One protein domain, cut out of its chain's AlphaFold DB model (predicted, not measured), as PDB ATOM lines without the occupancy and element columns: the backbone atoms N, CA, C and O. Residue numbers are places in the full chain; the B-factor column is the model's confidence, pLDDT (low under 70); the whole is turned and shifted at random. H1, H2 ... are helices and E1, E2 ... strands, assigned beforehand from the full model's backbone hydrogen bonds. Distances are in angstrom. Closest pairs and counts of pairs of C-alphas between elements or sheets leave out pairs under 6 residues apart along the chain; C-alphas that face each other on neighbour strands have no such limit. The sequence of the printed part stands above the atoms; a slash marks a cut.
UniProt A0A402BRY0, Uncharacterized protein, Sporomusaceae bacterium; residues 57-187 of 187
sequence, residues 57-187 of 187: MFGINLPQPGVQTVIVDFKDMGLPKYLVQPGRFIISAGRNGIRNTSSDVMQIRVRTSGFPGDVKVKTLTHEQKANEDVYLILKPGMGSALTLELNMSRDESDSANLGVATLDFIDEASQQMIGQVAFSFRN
ATOM      1  N   MET A  57     -11.816  47.846 -41.607       90.19
ATOM      2  CA  MET A  57     -12.015  47.379 -40.236       90.19
ATOM      3  C   MET A  57     -12.503  45.932 -40.232       90.19
ATOM      4  O   MET A  57     -13.361  45.575 -41.037       90.19
ATOM      5  N   PHE A  58     -12.007  45.125 -39.300       93.12
ATOM      6  CA  PHE A  58     -12.571  43.809 -38.999       93.12
ATOM      7  C   PHE A  58     -12.728  43.628 -37.489       93.12
ATOM      8  O   PHE A  58     -12.199  44.408 -36.702       93.12
ATOM      9  N   GLY A  59     -13.469  42.610 -37.070       92.81
ATOM     10  CA  GLY A  59     -13.574  42.271 -35.660       92.81
ATOM     11  C   GLY A  59     -14.080  40.852 -35.473       92.81
ATOM     12  O   GLY A  59     -15.030  40.451 -36.142       92.81
ATOM     13  N   ILE A  60     -13.444  40.123 -34.565       94.44
ATOM     14  CA  ILE A  60     -13.671  38.718 -34.259       94.44
ATOM     15  C   ILE A  60     -13.802  38.528 -32.741       94.44
ATOM     16  O   ILE A  60     -13.044  39.095 -31.948       94.44
ATOM     17  N   ASN A  61     -14.770  37.710 -32.338       94.44
ATOM     18  CA  ASN A  61     -14.883  37.229 -30.963       94.44
ATOM     19  C   ASN A  61     -14.244  35.840 -30.901       94.44
ATOM     20  O   ASN A  61     -14.446  35.048 -31.807       94.44
ATOM     21  N   LEU A  62     -13.463  35.537 -29.871       93.75
ATOM     22  CA  LEU A  62     -12.746  34.274 -29.727       93.75
ATOM     23  C   LEU A  62     -13.141  33.584 -28.411       93.75
ATOM     24  O   LEU A  62     -13.240  34.265 -27.387       93.75
ATOM     25  N   PRO A  63     -13.328  32.254 -28.404       92.88
ATOM     26  CA  PRO A  63     -13.334  31.362 -29.567       92.88
ATOM     27  C   PRO A  63     -14.590  31.564 -30.436       92.88
ATOM     28  O   PRO A  63     -15.678  31.804 -29.910       92.88
ATOM     29  N   GLN A  64     -14.452  31.438 -31.757       90.50
ATOM     30  CA  GLN A  64     -15.570  31.489 -32.701       90.50
ATOM     31  C   GLN A  64     -15.490  30.327 -33.694       90.50
ATOM     32  O   GLN A  64     -14.485  30.186 -34.391       90.50
ATOM     33  N   PRO A  65     -16.553  29.509 -33.807       80.50
ATOM     34  CA  PRO A  65     -16.597  28.452 -34.802       80.50
ATOM     35  C   PRO A  65     -16.764  29.045 -36.208       80.50
ATOM     36  O   PRO A  65     -17.675  29.837 -36.461       80.50
ATOM     37  N   GLY A  66     -15.904  28.614 -37.131       85.94
ATOM     38  CA  GLY A  66     -15.980  28.947 -38.553       85.94
ATOM     39  C   GLY A  66     -15.065  30.090 -39.000       85.94
ATOM     40  O   GLY A  66     -14.225  30.587 -38.253       85.94
ATOM     41  N   VAL A  67     -15.233  30.474 -40.267       90.75
ATOM     42  CA  VAL A  67     -14.390  31.456 -40.957       90.75
ATOM     43  C   VAL A  67     -15.182  32.737 -41.179       90.75
ATOM     44  O   VAL A  67     -16.195  32.740 -41.880       90.75
ATOM     45  N   GLN A  68     -14.717  33.846 -40.611       92.75
ATOM     46  CA  GLN A  68     -15.272  35.162 -40.906       92.75
ATOM     47  C   GLN A  68     -14.662  35.683 -42.207       92.75
ATOM     48  O   GLN A  68     -13.447  35.741 -42.332       92.75
ATOM     49  N   THR A  69     -15.481  36.094 -43.173       91.38
ATOM     50  CA  THR A  69     -14.974  36.670 -44.428       91.38
ATOM     51  C   THR A  69     -15.080  38.191 -44.408       91.38
ATOM     52  O   THR A  69     -16.134  38.742 -44.093       91.38
ATOM     53  N   VAL A  70     -13.996  38.867 -44.778       91.06
ATOM     54  CA  VAL A  70     -13.896  40.317 -44.935       91.06
ATOM     55  C   VAL A  70     -13.544  40.608 -46.388       91.06
ATOM     56  O   VAL A  70     -12.548  40.112 -46.910       91.06
ATOM     57  N   ILE A  71     -14.366  41.412 -47.055       87.88
ATOM     58  CA  ILE A  71     -14.086  41.855 -48.422       87.88
ATOM     59  C   ILE A  71     -13.260  43.135 -48.337       87.88
ATOM     60  O   ILE A  71     -13.653  44.094 -47.671       87.88
ATOM     61  N   VAL A  72     -12.106  43.125 -48.995       86.19
ATOM     62  CA  VAL A  72     -11.208  44.268 -49.123       86.19
ATOM     63  C   VAL A  72     -11.299  44.746 -50.564       86.19
ATOM     64  O   VAL A  72     -10.723  44.127 -51.456       86.19
ATOM     65  N   ASP A  73     -12.053  45.821 -50.776       83.88
ATOM     66  CA  ASP A  73     -12.153  46.496 -52.069       83.88
ATOM     67  C   ASP A  73     -11.205  47.702 -52.086       83.88
ATOM     68  O   ASP A  73     -11.279  48.588 -51.225       83.88
ATOM     69  N   PHE A  74     -10.268  47.711 -53.031       77.19
ATOM     70  CA  PHE A  74      -9.291  48.786 -53.155       77.19
ATOM     71  C   PHE A  74      -9.860  50.040 -53.824       77.19
ATOM     72  O   PHE A  74      -9.383  51.135 -53.512       77.19
ATOM     73  N   LYS A  75     -10.914  49.935 -54.647       76.56
ATOM     74  CA  LYS A  75     -11.581  51.104 -55.252       76.56
ATOM     75  C   LYS A  75     -12.292  51.965 -54.217       76.56
ATOM     76  O   LYS A  75     -12.399  53.179 -54.396       76.56
ATOM     77  N   ASP A  76     -12.710  51.362 -53.109       76.12
ATOM     78  CA  ASP A  76     -13.330  52.074 -51.990       76.12
ATOM     79  C   ASP A  76     -12.326  52.931 -51.191       76.12
ATOM     80  O   ASP A  76     -12.718  53.788 -50.386       76.12
ATOM     81  N   MET A  77     -11.019  52.752 -51.413       72.19
ATOM     82  CA  MET A  77      -9.973  53.555 -50.784       72.19
ATOM     83  C   MET A  77      -9.746  54.829 -51.602       72.19
ATOM     84  O   MET A  77      -8.945  54.858 -52.527       72.19
ATOM     85  N   GLY A  78     -10.498  55.880 -51.265       73.31
ATOM     86  CA  GLY A  78     -10.657  57.104 -52.063       73.31
ATOM     87  C   GLY A  78      -9.417  57.662 -52.785       73.31
ATOM     88  O   GLY A  78      -8.281  57.582 -52.316       73.31
ATOM     89  N   LEU A  79      -9.683  58.313 -53.924       74.00
ATOM     90  CA  LEU A  79      -8.709  58.737 -54.942       74.00
ATOM     91  C   LEU A  79      -7.394  59.348 -54.413       74.00
ATOM     92  O   LEU A  79      -6.335  58.947 -54.892       74.00
ATOM     93  N   PRO A  80      -7.380  60.279 -53.440       73.75
ATOM     94  CA  PRO A  80      -6.124  60.858 -52.963       73.75
ATOM     95  C   PRO A  80      -5.180  59.854 -52.313       73.75
ATOM     96  O   PRO A  80      -3.968  59.982 -52.468       73.75
ATOM     97  N   LYS A  81      -5.709  58.827 -51.639       77.06
ATOM     98  CA  LYS A  81      -4.872  57.767 -51.075       77.06
ATOM     99  C   LYS A  81      -4.208  56.964 -52.190       77.06
ATOM    100  O   LYS A  81      -3.000  56.757 -52.137       77.06
ATOM    101  N   TYR A  82      -4.976  56.596 -53.215       75.62
ATOM    102  CA  TYR A  82      -4.454  55.903 -54.392       75.62
ATOM    103  C   TYR A  82      -3.388  56.730 -55.137       75.62
ATOM    104  O   TYR A  82      -2.395  56.180 -55.597       75.62
ATOM    105  N   LEU A  83      -3.543  58.057 -55.210       76.88
ATOM    106  CA  LEU A  83      -2.585  58.940 -55.887       76.88
ATOM    107  C   LEU A  83      -1.285  59.163 -55.100       76.88
ATOM    108  O   LEU A  83      -0.210  59.180 -55.695       76.88
ATOM    109  N   VAL A  84      -1.372  59.378 -53.783       80.12
ATOM    110  CA  VAL A  84      -0.206  59.736 -52.953       80.12
ATOM    111  C   VAL A  84       0.538  58.496 -52.456       80.12
ATOM    112  O   VAL A  84       1.756  58.534 -52.298       80.12
ATOM    113  N   GLN A  85      -0.179  57.404 -52.178       79.38
ATOM    114  CA  GLN A  85       0.381  56.160 -51.644       79.38
ATOM    115  C   GLN A  85      -0.231  54.940 -52.355       79.38
ATOM    116  O   GLN A  85      -0.904  54.131 -51.703       79.38
ATOM    117  N   PRO A  86      -0.015  54.794 -53.679       75.69
ATOM    118  CA  PRO A  86      -0.447  53.599 -54.395       75.69
ATOM    119  C   PRO A  86       0.213  52.371 -53.759       75.69
ATOM    120  O   PRO A  86       1.413  52.379 -53.486       75.69
ATOM    121  N   GLY A  87      -0.578  51.336 -53.479       78.06
ATOM    122  CA  GLY A  87      -0.064  50.072 -52.951       78.06
ATOM    123  C   GLY A  87       0.067  49.967 -51.426       78.06
ATOM    124  O   GLY A  87       0.409  48.895 -50.933       78.06
ATOM    125  N   ARG A  88      -0.235  51.023 -50.650       86.06
ATOM    126  CA  ARG A  88      -0.238  50.946 -49.175       86.06
ATOM    127  C   ARG A  88      -1.646  50.792 -48.606       86.06
ATOM    128  O   ARG A  88      -2.458  51.723 -48.593       86.06
ATOM    129  N   PHE A  89      -1.914  49.634 -48.018       86.50
ATOM    130  CA  PHE A  89      -3.224  49.267 -47.491       86.50
ATOM    131  C   PHE A  89      -3.163  48.964 -45.999       86.50
ATOM    132  O   PHE A  89      -2.183  48.433 -45.491       86.50
ATOM    133  N   ILE A  90      -4.210  49.354 -45.274       89.19
ATOM    134  CA  ILE A  90      -4.274  49.181 -43.822       89.19
ATOM    135  C   ILE A  90      -5.563  48.444 -43.494       89.19
ATOM    136  O   ILE A  90      -6.655  48.929 -43.791       89.19
ATOM    137  N   ILE A  91      -5.427  47.298 -42.841       90.94
ATOM    138  CA  ILE A  91      -6.524  46.529 -42.265       90.94
ATOM    139  C   ILE A  91      -6.349  46.593 -40.748       90.94
ATOM    140  O   ILE A  91      -5.253  46.364 -40.249       90.94
ATOM    141  N   SER A  92      -7.381  46.933 -39.980       92.00
ATOM    142  CA  SER A  92      -7.264  47.023 -38.521       92.00
ATOM    143  C   SER A  92      -8.458  46.413 -37.815       92.00
ATOM    144  O   SER A  92      -9.599  46.595 -38.220       92.00
ATOM    145  N   ALA A  93      -8.186  45.733 -36.711       90.62
ATOM    146  CA  ALA A  93      -9.206  45.279 -35.788       90.62
ATOM    147  C   ALA A  93      -9.721  46.448 -34.911       90.62
ATOM    148  O   ALA A  93     -10.807  46.413 -34.341       90.62
ATOM    149  N   GLY A  94      -8.954  47.536 -34.779       86.25
ATOM    150  CA  GLY A  94      -9.232  48.566 -33.775       86.25
ATOM    151  C   GLY A  94      -9.078  48.038 -32.338       86.25
ATOM    152  O   GLY A  94      -8.765  46.874 -32.115       86.25
ATOM    153  N   ARG A  95      -9.267  48.901 -31.330       83.62
ATOM    154  CA  ARG A  95      -8.885  48.611 -29.928       83.62
ATOM    155  C   ARG A  95      -9.545  47.365 -29.316       83.62
ATOM    156  O   ARG A  95      -8.928  46.719 -28.480       83.62
ATOM    157  N   ASN A  96     -10.764  47.045 -29.743       85.38
ATOM    158  CA  ASN A  96     -11.549  45.910 -29.254       85.38
ATOM    159  C   ASN A  96     -11.929  44.939 -30.380       85.38
ATOM    160  O   ASN A  96     -12.933  44.241 -30.267       85.38
ATOM    161  N   GLY A  97     -11.176  44.939 -31.483       87.19
ATOM    162  CA  GLY A  97     -11.522  44.127 -32.643       87.19
ATOM    163  C   GLY A  97     -11.332  42.646 -32.430       87.19
ATOM    164  O   GLY A  97     -12.114  41.875 -32.951       87.19
ATOM    165  N   ILE A  98     -10.324  42.235 -31.662       93.00
ATOM    166  CA  ILE A  98     -10.144  40.831 -31.288       93.00
ATOM    167  C   ILE A  98     -10.523  40.715 -29.823       93.00
ATOM    168  O   ILE A  98      -9.815  41.264 -28.979       93.00
ATOM    169  N   ARG A  99     -11.627  40.038 -29.509       93.56
ATOM    170  CA  ARG A  99     -12.155  39.974 -28.143       93.56
ATOM    171  C   ARG A  99     -12.225  38.545 -27.638       93.56
ATOM    172  O   ARG A  99     -12.796  37.695 -28.305       93.56
ATOM    173  N   ASN A 100     -11.720  38.299 -26.434       94.31
ATOM    174  CA  ASN A 100     -11.923  37.021 -25.760       94.31
ATOM    175  C   ASN A 100     -13.300  37.008 -25.074       94.31
ATOM    176  O   ASN A 100     -13.546  37.778 -24.144       94.31
ATOM    177  N   THR A 101     -14.202  36.152 -25.548       94.06
ATOM    178  CA  THR A 101     -15.543  35.929 -24.985       94.06
ATOM    179  C   THR A 101     -15.634  34.680 -24.110       94.06
ATOM    180  O   THR A 101     -16.704  34.406 -23.574       94.06
ATOM    181  N   SER A 102     -14.543  33.928 -23.951       92.94
ATOM    182  CA  SER A 102     -14.472  32.806 -23.009       92.94
ATOM    183  C   SER A 102     -14.319  33.278 -21.556       92.94
ATOM    184  O   SER A 102     -14.056  34.453 -21.281       92.94
ATOM    185  N   SER A 103     -14.484  32.343 -20.618       93.81
ATOM    186  CA  SER A 103     -14.228  32.542 -19.186       93.81
ATOM    187  C   SER A 103     -12.749  32.468 -18.809       93.81
ATOM    188  O   SER A 103     -12.399  32.860 -17.697       93.81
ATOM    189  N   ASP A 104     -11.887  32.008 -19.718       93.62
ATOM    190  CA  ASP A 104     -10.487  31.695 -19.436       93.62
ATOM    191  C   ASP A 104      -9.530  32.681 -20.112       93.62
ATOM    192  O   ASP A 104      -9.865  33.369 -21.079       93.62
ATOM    193  N   VAL A 105      -8.310  32.789 -19.585       93.25
ATOM    194  CA  VAL A 105      -7.253  33.580 -20.229       93.25
ATOM    195  C   VAL A 105      -6.750  32.814 -21.449       93.25
ATOM    196  O   VAL A 105      -6.309  31.678 -21.320       93.25
ATOM    197  N   MET A 106      -6.763  33.458 -22.614       92.56
ATOM    198  CA  MET A 106      -6.295  32.865 -23.864       92.56
ATOM    199  C   MET A 106      -4.902  33.382 -24.220       92.56
ATOM    200  O   MET A 106      -4.659  34.594 -24.200       92.56
ATOM    201  N   GLN A 107      -4.006  32.465 -24.577       93.44
ATOM    202  CA  GLN A 107      -2.726  32.770 -25.211       93.44
ATOM    203  C   GLN A 107      -2.855  32.418 -26.684       93.44
ATOM    204  O   GLN A 107      -3.045  31.261 -27.036       93.44
ATOM    205  N   ILE A 108      -2.829  33.429 -27.538       92.69
ATOM    206  CA  ILE A 108      -3.233  33.301 -28.929       92.69
ATOM    207  C   ILE A 108      -2.037  33.592 -29.806       92.69
ATOM    208  O   ILE A 108      -1.438  34.666 -29.727       92.69
ATOM    209  N   ARG A 109      -1.740  32.647 -30.679       92.81
ATOM    210  CA  ARG A 109      -0.813  32.806 -31.779       92.81
ATOM    211  C   ARG A 109      -1.597  33.203 -33.021       92.81
ATOM    212  O   ARG A 109      -2.523  32.505 -33.433       92.81
ATOM    213  N   VAL A 110      -1.237  34.335 -33.602       92.06
ATOM    214  CA  VAL A 110      -1.841  34.859 -34.822       92.06
ATOM    215  C   VAL A 110      -0.903  34.578 -35.981       92.06
ATOM    216  O   VAL A 110       0.224  35.077 -36.006       92.06
ATOM    217  N   ARG A 111      -1.386  33.802 -36.948       91.50
ATOM    218  CA  ARG A 111      -0.658  33.468 -38.172       91.50
ATOM    219  C   ARG A 111      -1.288  34.170 -39.364       91.50
ATOM    220  O   ARG A 111      -2.507  34.199 -39.503       91.50
ATOM    221  N   THR A 112      -0.448  34.740 -40.218       91.31
ATOM    222  CA  THR A 112      -0.856  35.353 -41.489       91.31
ATOM    223  C   THR A 112      -0.517  34.410 -42.638       91.31
ATOM    224  O   THR A 112       0.531  33.768 -42.612       91.31
ATOM    225  N   SER A 113      -1.388  34.308 -43.641       90.25
ATOM    226  CA  SER A 113      -1.141  33.496 -44.841       90.25
ATOM    227  C   SER A 113      -1.813  34.103 -46.069       90.25
ATOM    228  O   SER A 113      -2.881  34.695 -45.954       90.25
ATOM    229  N   GLY A 114      -1.201  33.961 -47.248       88.38
ATOM    230  CA  GLY A 114      -1.813  34.324 -48.534       88.38
ATOM    231  C   GLY A 114      -2.000  35.824 -48.792       88.38
ATOM    232  O   GLY A 114      -2.705  36.186 -49.730       88.38
ATOM    233  N   PHE A 115      -1.405  36.704 -47.979       88.56
ATOM    234  CA  PHE A 115      -1.481  38.143 -48.218       88.56
ATOM    235  C   PHE A 115      -0.629  38.565 -49.425       88.56
ATOM    236  O   PHE A 115       0.517  38.130 -49.532       88.56
ATOM    237  N   PRO A 116      -1.156  39.430 -50.309       85.19
ATOM    238  CA  PRO A 116      -0.383  39.995 -51.409       85.19
ATOM    239  C   PRO A 116       0.615  41.054 -50.910       85.19
ATOM    240  O   PRO A 116       0.270  41.909 -50.087       85.19
ATOM    241  N   GLY A 117       1.832  41.022 -51.456       84.19
ATOM    242  CA  GLY A 117       2.912  41.953 -51.122       84.19
ATOM    243  C   GLY A 117       3.521  41.756 -49.727       84.19
ATOM    244  O   GLY A 117       3.338  40.734 -49.065       84.19
ATOM    245  N   ASP A 118       4.253  42.770 -49.272       86.75
ATOM    246  CA  ASP A 118       4.888  42.799 -47.959       86.75
ATOM    247  C   ASP A 118       3.877  43.191 -46.882       86.75
ATOM    248  O   ASP A 118       3.384  44.322 -46.848       86.75
ATOM    249  N   VAL A 119       3.616  42.293 -45.934       88.12
ATOM    250  CA  VAL A 119       2.749  42.591 -44.790       88.12
ATOM    251  C   VAL A 119       3.572  42.899 -43.537       88.12
ATOM    252  O   VAL A 119       4.602  42.291 -43.253       88.12
ATOM    253  N   LYS A 120       3.116  43.880 -42.762       88.88
ATOM    254  CA  LYS A 120       3.593  44.168 -41.408       88.88
ATOM    255  C   LYS A 120       2.433  44.054 -40.444       88.88
ATOM    256  O   LYS A 120       1.370  44.627 -40.678       88.88
ATOM    257  N   VAL A 121       2.649  43.346 -39.347       88.25
ATOM    258  CA  VAL A 121       1.649  43.154 -38.307       88.25
ATOM    259  C   VAL A 121       2.017  44.010 -37.102       88.25
ATOM    260  O   VAL A 121       3.099  43.906 -36.536       88.25
ATOM    261  N   LYS A 122       1.103  44.889 -36.712       87.31
ATOM    262  CA  LYS A 122       1.241  45.811 -35.587       87.31
ATOM    263  C   LYS A 122       0.205  45.479 -34.531       87.31
ATOM    264  O   LYS A 122      -0.992  45.439 -34.807       87.31
ATOM    265  N   THR A 123       0.663  45.294 -33.308       84.12
ATOM    266  CA  THR A 123      -0.170  45.188 -32.109       84.12
ATOM    267  C   THR A 123      -0.015  46.457 -31.276       84.12
ATOM    268  O   THR A 123       0.784  47.334 -31.604       84.12
ATOM    269  N   LEU A 124      -0.768  46.582 -30.181       74.00
ATOM    270  CA  LEU A 124      -0.622  47.721 -29.266       74.00
ATOM    271  C   LEU A 124       0.777  47.826 -28.638       74.00
ATOM    272  O   LEU A 124       1.156  48.912 -28.210       74.00
ATOM    273  N   THR A 125       1.516  46.720 -28.549       65.69
ATOM    274  CA  THR A 125       2.794  46.657 -27.829       65.69
ATOM    275  C   THR A 125       3.991  46.335 -28.721       65.69
ATOM    276  O   THR A 125       5.108  46.632 -28.316       65.69
ATOM    277  N   HIS A 126       3.790  45.763 -29.915       67.25
ATOM    278  CA  HIS A 126       4.871  45.280 -30.783       67.25
ATOM    279  C   HIS A 126       4.548  45.428 -32.279       67.25
ATOM    280  O   HIS A 126       3.396  45.276 -32.692       67.25
ATOM    281  N   GLU A 127       5.579  45.662 -33.094       71.06
ATOM    282  CA  GLU A 127       5.541  45.603 -34.562       71.06
ATOM    283  C   GLU A 127       6.401  44.425 -35.040       71.06
ATOM    284  O   GLU A 127       7.548  44.290 -34.618       71.06
ATOM    285  N   GLN A 128       5.842  43.576 -35.901       74.88
ATOM    286  CA  GLN A 128       6.489  42.388 -36.462       74.88
ATOM    287  C   GLN A 128       6.259  42.315 -37.978       74.88
ATOM    288  O   GLN A 128       5.295  42.877 -38.512       74.88
ATOM    289  N   LYS A 129       7.174  41.662 -38.701       66.25
ATOM    290  CA  LYS A 129       7.034  41.440 -40.149       66.25
ATOM    291  C   LYS A 129       6.098  40.258 -40.417       66.25
ATOM    292  O   LYS A 129       5.913  39.400 -39.562       66.25
ATOM    293  N   ALA A 130       5.497  40.207 -41.602       58.31
ATOM    294  CA  ALA A 130       4.706  39.052 -42.010       58.31
ATOM    295  C   ALA A 130       5.560  37.790 -42.129       58.31
ATOM    296  O   ALA A 130       6.744  37.864 -42.455       58.31
ATOM    297  N   ASN A 131       4.912  36.653 -41.865       56.88
ATOM    298  CA  ASN A 131       5.486  35.320 -41.634       56.88
ATOM    299  C   ASN A 131       6.093  35.084 -40.244       56.88
ATOM    300  O   ASN A 131       6.523  33.966 -39.966       56.88
ATOM    301  N   GLU A 132       6.078  36.079 -39.355       72.44
ATOM    302  CA  GLU A 132       6.322  35.857 -37.930       72.44
ATOM    303  C   GLU A 132       4.983  35.685 -37.203       72.44
ATOM    304  O   GLU A 132       4.039  36.458 -37.391       72.44
ATOM    305  N   ASP A 133       4.894  34.625 -36.400       81.31
ATOM    306  CA  ASP A 133       3.740  34.368 -35.547       81.31
ATOM    307  C   ASP A 133       3.658  35.483 -34.481       81.31
ATOM    308  O   ASP A 133       4.607  35.711 -33.724       81.31
ATOM    309  N   VAL A 134       2.512  36.166 -34.399       87.44
ATOM    310  CA  VAL A 134       2.280  37.233 -33.414       87.44
ATOM    311  C   VAL A 134       1.575  36.655 -32.197       87.44
ATOM    312  O   VAL A 134       0.520  36.041 -32.324       87.44
ATOM    313  N   TYR A 135       2.106  36.907 -31.004       88.94
ATOM    314  CA  TYR A 135       1.543  36.378 -29.763       88.94
ATOM    315  C   TYR A 135       0.725  37.436 -29.022       88.94
ATOM    316  O   TYR A 135       1.180  38.556 -28.784       88.94
ATOM    317  N   LEU A 136      -0.493  37.070 -28.631       90.25
ATOM    318  CA  LEU A 136      -1.436  37.903 -27.895       90.25
ATOM    319  C   LEU A 136      -1.890  37.178 -26.629       90.25
ATOM    320  O   LEU A 136      -2.211  35.996 -26.664       90.25
ATOM    321  N   ILE A 137      -1.992  37.900 -25.515       90.94
ATOM    322  CA  ILE A 137      -2.593  37.379 -24.281       90.94
ATOM    323  C   ILE A 137      -3.888  38.144 -24.030       90.94
ATOM    324  O   ILE A 137      -3.860  39.355 -23.795       90.94
ATOM    325  N   LEU A 138      -5.025  37.447 -24.072       91.12
ATOM    326  CA  LEU A 138      -6.347  38.036 -23.876       91.12
ATOM    327  C   LEU A 138      -7.001  37.480 -22.614       91.12
ATOM    328  O   LEU A 138      -7.340  36.300 -22.535       91.12
ATOM    329  N   LYS A 139      -7.244  38.350 -21.634       92.94
ATOM    330  CA  LYS A 139      -8.066  38.013 -20.465       92.94
ATOM    331  C   LYS A 139      -9.554  37.965 -20.848       92.94
ATOM    332  O   LYS A 139      -9.936  38.643 -21.807       92.94
ATOM    333  N   PRO A 140     -10.388  37.246 -20.080       94.44
ATOM    334  CA  PRO A 140     -11.833  37.205 -20.285       94.44
ATOM    335  C   PRO A 140     -12.439  38.599 -20.450       94.44
ATOM    336  O   PRO A 140     -12.164  39.513 -19.670       94.44
ATOM    337  N   GLY A 141     -13.237  38.780 -21.500       91.75
ATOM    338  CA  GLY A 141     -13.925  40.029 -21.816       91.75
ATOM    339  C   GLY A 141     -13.050  41.143 -22.402       91.75
ATOM    340  O   GLY A 141     -13.617  42.126 -22.893       91.75
ATOM    341  N   MET A 142     -11.716  41.010 -22.395       89.94
ATOM    342  CA  MET A 142     -10.802  42.016 -22.942       89.94
ATOM    343  C   MET A 142     -10.660  41.910 -24.460       89.94
ATOM    344  O   MET A 142     -10.718  40.825 -25.045       89.94
ATOM    345  N   GLY A 143     -10.435  43.069 -25.079       88.75
ATOM    346  CA  GLY A 143     -10.101  43.199 -26.489       88.75
ATOM    347  C   GLY A 143      -8.630  43.555 -26.713       88.75
ATOM    348  O   GLY A 143      -7.975  44.109 -25.829       88.75
ATOM    349  N   SER A 144      -8.128  43.264 -27.908       90.69
ATOM    350  CA  SER A 144      -6.839  43.748 -28.400       90.69
ATOM    351  C   SER A 144      -6.968  44.335 -29.801       90.69
ATOM    352  O   SER A 144      -7.878  43.990 -30.563       90.69
ATOM    353  N   ALA A 145      -6.024  45.219 -30.129       91.31
ATOM    354  CA  ALA A 145      -5.871  45.770 -31.463       91.31
ATOM    355  C   ALA A 145      -4.811  45.007 -32.250       91.31
ATOM    356  O   ALA A 145      -3.701  44.778 -31.767       91.31
ATOM    357  N   LEU A 146      -5.146  44.718 -33.502       91.50
ATOM    358  CA  LEU A 146      -4.231  44.225 -34.519       91.50
ATOM    359  C   LEU A 146      -4.372  45.117 -35.745       91.50
ATOM    360  O   LEU A 146      -5.483  45.472 -36.130       91.50
ATOM    361  N   THR A 147      -3.262  45.502 -36.348       92.06
ATOM    362  CA  THR A 147      -3.236  46.260 -37.594       92.06
ATOM    363  C   THR A 147      -2.303  45.561 -38.561       92.06
ATOM    364  O   THR A 147      -1.139  45.347 -38.248       92.06
ATOM    365  N   LEU A 148      -2.818  45.210 -39.730       90.81
ATOM    366  CA  LEU A 148      -2.045  44.736 -40.861       90.81
ATOM    367  C   LEU A 148      -1.798  45.917 -41.789       90.81
ATOM    368  O   LEU A 148      -2.731  46.593 -42.223       90.81
ATOM    369  N   GLU A 149      -0.537  46.166 -42.080       90.38
ATOM    370  CA  GLU A 149      -0.110  47.123 -43.082       90.38
ATOM    371  C   GLU A 149       0.444  46.337 -44.263       90.38
ATOM    372  O   GLU A 149       1.477  45.684 -44.137       90.38
ATOM    373  N   LEU A 150      -0.266  46.373 -45.385       89.00
ATOM    374  CA  LEU A 150       0.148  45.743 -46.626       89.00
ATOM    375  C   LEU A 150       0.833  46.792 -47.491       89.00
ATOM    376  O   LEU A 150       0.284  47.874 -47.711       89.00
ATOM    377  N   ASN A 151       2.019  46.462 -47.976       88.81
ATOM    378  CA  ASN A 151       2.749  47.229 -48.965       88.81
ATOM    379  C   ASN A 151       2.921  46.346 -50.193       88.81
ATOM    380  O   ASN A 151       3.659  45.368 -50.170       88.81
ATOM    381  N   MET A 152       2.224  46.698 -51.259       86.88
ATOM    382  CA  MET A 152       2.317  46.039 -52.554       86.88
ATOM    383  C   MET A 152       2.766  47.044 -53.605       86.88
ATOM    384  O   MET A 152       2.617  48.257 -53.435       86.88
ATOM    385  N   SER A 153       3.338  46.545 -54.691       84.94
ATOM    386  CA  SER A 153       3.618  47.377 -55.854       84.94
ATOM    387  C   SER A 153       2.315  47.861 -56.497       84.94
ATOM    388  O   SER A 153       1.235  47.302 -56.287       84.94
ATOM    389  N   ARG A 154       2.411  48.922 -57.304       80.69
ATOM    390  CA  ARG A 154       1.259  49.446 -58.044       80.69
ATOM    391  C   ARG A 154       0.671  48.393 -58.988       80.69
ATOM    392  O   ARG A 154      -0.542  48.208 -59.002       80.69
ATOM    393  N   ASP A 155       1.539  47.674 -59.691       81.69
ATOM    394  CA  ASP A 155       1.149  46.644 -60.654       81.69
ATOM    395  C   ASP A 155       0.413  45.480 -59.972       81.69
ATOM    396  O   ASP A 155      -0.572  44.969 -60.502       81.69
ATOM    397  N   GLU A 156       0.833  45.102 -58.759       80.94
ATOM    398  CA  GLU A 156       0.110  44.126 -57.940       80.94
ATOM    399  C   GLU A 156      -1.247  44.674 -57.496       80.94
ATOM    400  O   GLU A 156      -2.251  43.985 -57.647       80.94
ATOM    401  N   SER A 157      -1.304  45.919 -57.006       77.56
ATOM    402  CA  SER A 157      -2.560  46.526 -56.540       77.56
ATOM    403  C   SER A 157      -3.609  46.695 -57.639       77.56
ATOM    404  O   SER A 157      -4.805  46.626 -57.361       77.56
ATOM    405  N   ASP A 158      -3.166  46.874 -58.885       78.56
ATOM    406  CA  ASP A 158      -4.048  47.033 -60.037       78.56
ATOM    407  C   ASP A 158      -4.528  45.673 -60.601       78.56
ATOM    408  O   ASP A 158      -5.451  45.630 -61.420       78.56
ATOM    409  N   SER A 159      -3.968  44.547 -60.134       77.25
ATOM    410  CA  SER A 159      -4.355  43.197 -60.561       77.25
ATOM    411  C   SER A 159      -5.785  42.840 -60.144       77.25
ATOM    412  O   SER A 159      -6.186  42.989 -58.990       77.25
ATOM    413  N   ALA A 160      -6.560  42.281 -61.079       61.72
ATOM    414  CA  ALA A 160      -7.948  41.878 -60.848       61.72
ATOM    415  C   ALA A 160      -8.104  40.680 -59.888       61.72
ATOM    416  O   ALA A 160      -9.198  40.444 -59.381       61.72
ATOM    417  N   ASN A 161      -7.033  39.919 -59.634       66.81
ATOM    418  CA  ASN A 161      -7.057  38.725 -58.790       66.81
ATOM    419  C   ASN A 161      -5.953  38.793 -57.736       66.81
ATOM    420  O   ASN A 161      -4.868  38.244 -57.913       66.81
ATOM    421  N   LEU A 162      -6.259  39.445 -56.618       76.25
ATOM    422  CA  LEU A 162      -5.350  39.576 -55.473       76.25
ATOM    423  C   LEU A 162      -5.498  38.433 -54.449       76.25
ATOM    424  O   LEU A 162      -4.814  38.410 -53.430       76.25
ATOM    425  N   GLY A 163      -6.346  37.447 -54.759       83.25
ATOM    426  CA  GLY A 163      -6.466  36.197 -54.015       83.25
ATOM    427  C   GLY A 163      -7.233  36.313 -52.697       83.25
ATOM    428  O   GLY A 163      -7.985  37.262 -52.449       83.25
ATOM    429  N   VAL A 164      -7.068  35.282 -51.867       89.31
ATOM    430  CA  VAL A 164      -7.624  35.202 -50.515       89.31
ATOM    431  C   VAL A 164      -6.469  35.042 -49.535       89.31
ATOM    432  O   VAL A 164      -5.653  34.138 -49.697       89.31
ATOM    433  N   ALA A 165      -6.436  35.889 -48.511       91.94
ATOM    434  CA  ALA A 165      -5.528  35.741 -47.377       91.94
ATOM    435  C   ALA A 165      -6.282  35.329 -46.122       91.94
ATOM    436  O   ALA A 165      -7.482  35.573 -46.015       91.94
ATOM    437  N   THR A 166      -5.585  34.767 -45.142       93.38
ATOM    438  CA  THR A 166      -6.172  34.417 -43.849       93.38
ATOM    439  C   THR A 166      -5.354  34.947 -42.678       93.38
ATOM    440  O   THR A 166      -4.125  35.048 -42.719       93.38
ATOM    441  N   LEU A 167      -6.079  35.306 -41.621       93.38
ATOM    442  CA  LEU A 167      -5.589  35.421 -40.258       93.38
ATOM    443  C   LEU A 167      -6.126  34.241 -39.461       93.38
ATOM    444  O   LEU A 167      -7.333  34.159 -39.216       93.38
ATOM    445  N   ASP A 168      -5.227  33.374 -39.025       94.06
ATOM    446  CA  ASP A 168      -5.566  32.222 -38.203       94.06
ATOM    447  C   ASP A 168      -5.244  32.551 -36.745       94.06
ATOM    448  O   ASP A 168      -4.136  32.984 -36.424       94.06
ATOM    449  N   PHE A 169      -6.217  32.343 -35.862       94.44
ATOM    450  CA  PHE A 169      -6.061  32.485 -34.421       94.44
ATOM    451  C   PHE A 169      -5.968  31.086 -33.826       94.44
ATOM    452  O   PHE A 169      -6.931  30.317 -33.868       94.44
ATOM    453  N   ILE A 170      -4.798  30.748 -33.300       94.50
ATOM    454  CA  ILE A 170      -4.479  29.431 -32.755       94.50
ATOM    455  C   ILE A 170      -4.265  29.596 -31.253       94.50
ATOM    456  O   ILE A 170      -3.533  30.490 -30.830       94.50
ATOM    457  N   ASP A 171      -4.912  28.763 -30.447       93.56
ATOM    458  CA  ASP A 171      -4.612  28.702 -29.020       93.56
ATOM    459  C   ASP A 171      -3.252  28.031 -28.813       93.56
ATOM    460  O   ASP A 171      -3.014  26.914 -29.270       93.56
ATOM    461  N   GLU A 172      -2.350  28.720 -28.123       92.25
ATOM    462  CA  GLU A 172      -0.979  28.272 -27.905       92.25
ATOM    463  C   GLU A 172      -0.929  27.001 -27.049       92.25
ATOM    464  O   GLU A 172      -0.092  26.130 -27.287       92.25
ATOM    465  N   ALA A 173      -1.842  26.862 -26.083       89.56
ATOM    466  CA  ALA A 173      -1.851  25.718 -25.178       89.56
ATOM    467  C   ALA A 173      -2.334  24.436 -25.871       89.56
ATOM    468  O   ALA A 173      -1.712  23.383 -25.733       89.56
ATOM    469  N   SER A 174      -3.436  24.516 -26.622       90.19
ATOM    470  CA  SER A 174      -4.039  23.354 -27.289       90.19
ATOM    471  C   SER A 174      -3.558  23.128 -28.725       90.19
ATOM    472  O   SER A 174      -3.826  22.068 -29.289       90.19
ATOM    473  N   GLN A 175      -2.874  24.106 -29.328       91.69
ATOM    474  CA  GLN A 175      -2.528  24.148 -30.757       91.69
ATOM    475  C   GLN A 175      -3.749  24.033 -31.689       91.69
ATOM    476  O   GLN A 175      -3.612  23.730 -32.875       91.69
ATOM    477  N   GLN A 176      -4.957  24.280 -31.173       92.56
ATOM    478  CA  GLN A 176      -6.184  24.244 -31.959       92.56
ATOM    479  C   GLN A 176      -6.517  25.623 -32.520       92.56
ATOM    480  O   GLN A 176      -6.297  26.657 -31.886       92.56
ATOM    481  N   MET A 177      -7.089  25.635 -33.721       92.94
ATOM    482  CA  MET A 177      -7.630  26.851 -34.312       92.94
ATOM    483  C   MET A 177      -8.893  27.265 -33.550       92.94
ATOM    484  O   MET A 177      -9.869  26.521 -33.500       92.94
ATOM    485  N   ILE A 178      -8.867  28.463 -32.972       94.62
ATOM    486  CA  ILE A 178      -9.967  29.040 -32.187       94.62
ATOM    487  C   ILE A 178     -10.747  30.113 -32.954       94.62
ATOM    488  O   ILE A 178     -11.781  30.582 -32.477       94.62
ATOM    489  N   GLY A 179     -10.261  30.504 -34.133       94.56
ATOM    490  CA  GLY A 179     -10.960  31.378 -35.066       94.56
ATOM    491  C   GLY A 179     -10.138  31.638 -36.325       94.56
ATOM    492  O   GLY A 179      -8.914  31.498 -36.321       94.56
ATOM    493  N   GLN A 180     -10.811  32.038 -37.401       95.75
ATOM    494  CA  GLN A 180     -10.169  32.401 -38.661       95.75
ATOM    495  C   GLN A 180     -10.880  33.590 -39.306       95.75
ATOM    496  O   GLN A 180     -12.112  33.646 -39.340       95.75
ATOM    497  N   VAL A 181     -10.102  34.523 -39.856       95.50
ATOM    498  CA  VAL A 181     -10.605  35.624 -40.686       95.50
ATOM    499  C   VAL A 181      -9.995  35.518 -42.078       95.50
ATOM    500  O   VAL A 181      -8.784  35.629 -42.229       95.50
ATOM    501  N   ALA A 182     -10.827  35.325 -43.097       94.81
ATOM    502  CA  ALA A 182     -10.434  35.322 -44.499       94.81
ATOM    503  C   ALA A 182     -10.656  36.703 -45.130       94.81
ATOM    504  O   ALA A 182     -11.740  37.275 -45.027       94.81
ATOM    505  N   PHE A 183      -9.652  37.223 -45.823       92.62
ATOM    506  CA  PHE A 183      -9.692  38.477 -46.563       92.62
ATOM    507  C   PHE A 183      -9.753  38.181 -48.056       92.62
ATOM    508  O   PHE A 183      -8.828  37.589 -48.605       92.62
ATOM    509  N   SER A 184     -10.838  38.589 -48.715       91.56
ATOM    510  CA  SER A 184     -10.968  38.515 -50.173       91.56
ATOM    511  C   SER A 184     -10.626  39.873 -50.768       91.56
ATOM    512  O   SER A 184     -11.353  40.842 -50.541       91.56
ATOM    513  N   PHE A 185      -9.524  39.938 -51.511       88.06
ATOM    514  CA  PHE A 185      -9.041  41.168 -52.128       88.06
ATOM    515  C   PHE A 185      -9.626  41.352 -53.523       88.06
ATOM    516  O   PHE A 185      -9.597  40.429 -54.341       88.06
ATOM    517  N   ARG A 186     -10.157  42.545 -53.794       84.50
ATOM    518  CA  ARG A 186     -10.747  42.918 -55.081       84.50
ATOM    519  C   ARG A 186     -10.287  44.314 -55.474       84.50
ATOM    520  O   ARG A 186     -10.165  45.188 -54.616       84.50
ATOM    521  N   ASN A 187     -10.041  44.484 -56.769       75.38
ATOM    522  CA  ASN A 187      -9.875  45.787 -57.392       75.38
ATOM    523  C   ASN A 187     -11.154  46.146 -58.132       75.38
ATOM    524  O   ASN A 187     -11.539  45.491 -59.127       75.38
TER     525      ASN A 187
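This is residues 57 to 187 of the 187 residues of an uncharacterized protein of Sporomusaceae bacterium (UniProt A0A402BRY0). An elongated sandwich of two sheets: a curled, strongly twisted sheet of five strands, E2 E11 E10 E5 E8, faces a sheet of four strands, E3 E9 E6 E7, with most strands running roughly lengthwise. The short pair E1 and E4 lies at one side, and the small helices H1 and H2 lie at the far end from that pair. The printed part has 131 residues, with eleven named strands and two named helices in the order E1 E2 H1 E3 E4 E5 E6 E7 E8 E9 H2 E10 E11; its class is mostly strand. The larger sheet is mixed, the second all antiparallel, the pair parallel. The whole is compact, with a radius of gyration of the C-alphas of 15.0 A and spans of 46 by 26 by 23 A.

The larger sheet runs E2, residues 67 to 73, E11, residues 177 to 186, E10, residues 164 to 171, E5, residues 106 to 113, and E8, residues 134 to 138. E2 and E11 are parallel, with N 70 and O 182 2.8 A apart, within hydrogen-bond range. The hairpin E10 and E11 has N 183 and O 165 at 2.7 A; antiparallel E10 and E5 have N 109 and O 170 at 2.8 A; antiparallel E5 and E8 have N 108 and O 136 at 2.8 A. The second sheet runs E3, residues 88 to 92, E9, residues 146 to 151, E6, residues 118 to 123, and E7, residues 127 to 129. In it N 148 and O 91 are 2.7 A apart, N 147 and O 122 2.7 A, and, in the hairpin E6 and E7, N 121 and O 128 2.8 A. The two sheets form a sandwich, two sheets face to face, with 21 pairs of C-alphas within 10 A and best planes 19 degrees apart. E1, residues 60 to 62, and E4, residues 98 to 100, are parallel, with N 62 and O 99 at 2.7 A. The closest C-alphas of E1 and E11 are those of Leu 62 and Gly 179, 6.3 A apart; those of E4 and E8 are of Asn 100 and Leu 138, 6.0 A. H1, residues 79 to 84, and H2, residues 154 to 157, are apart and not on either sheet, for the second sheet only just, each with 4 pairs of C-alphas within 10 A. In H1 every O i to N i+4 pair is within hydrogen-bond range; H2 is too short for one.

E1 begins at C-alpha 60, (-13.671, 38.718, -34.259). E11 is 26.4 A long from first to last C-alpha and ends at C-alpha 186, (-10.747, 42.918, -55.081). E10 measures 22.7 A, E5 21.6 A and E2 18.8 A.

The C-alphas of Leu 83 and Ser 103, the two farthest apart, are 46.7 A from each other. The printed part has no cut, and no link is long. The mean pLDDT of the printed part is 86.2; residues 125 to 126, 129 to 131 and 160 to 161 are under 70.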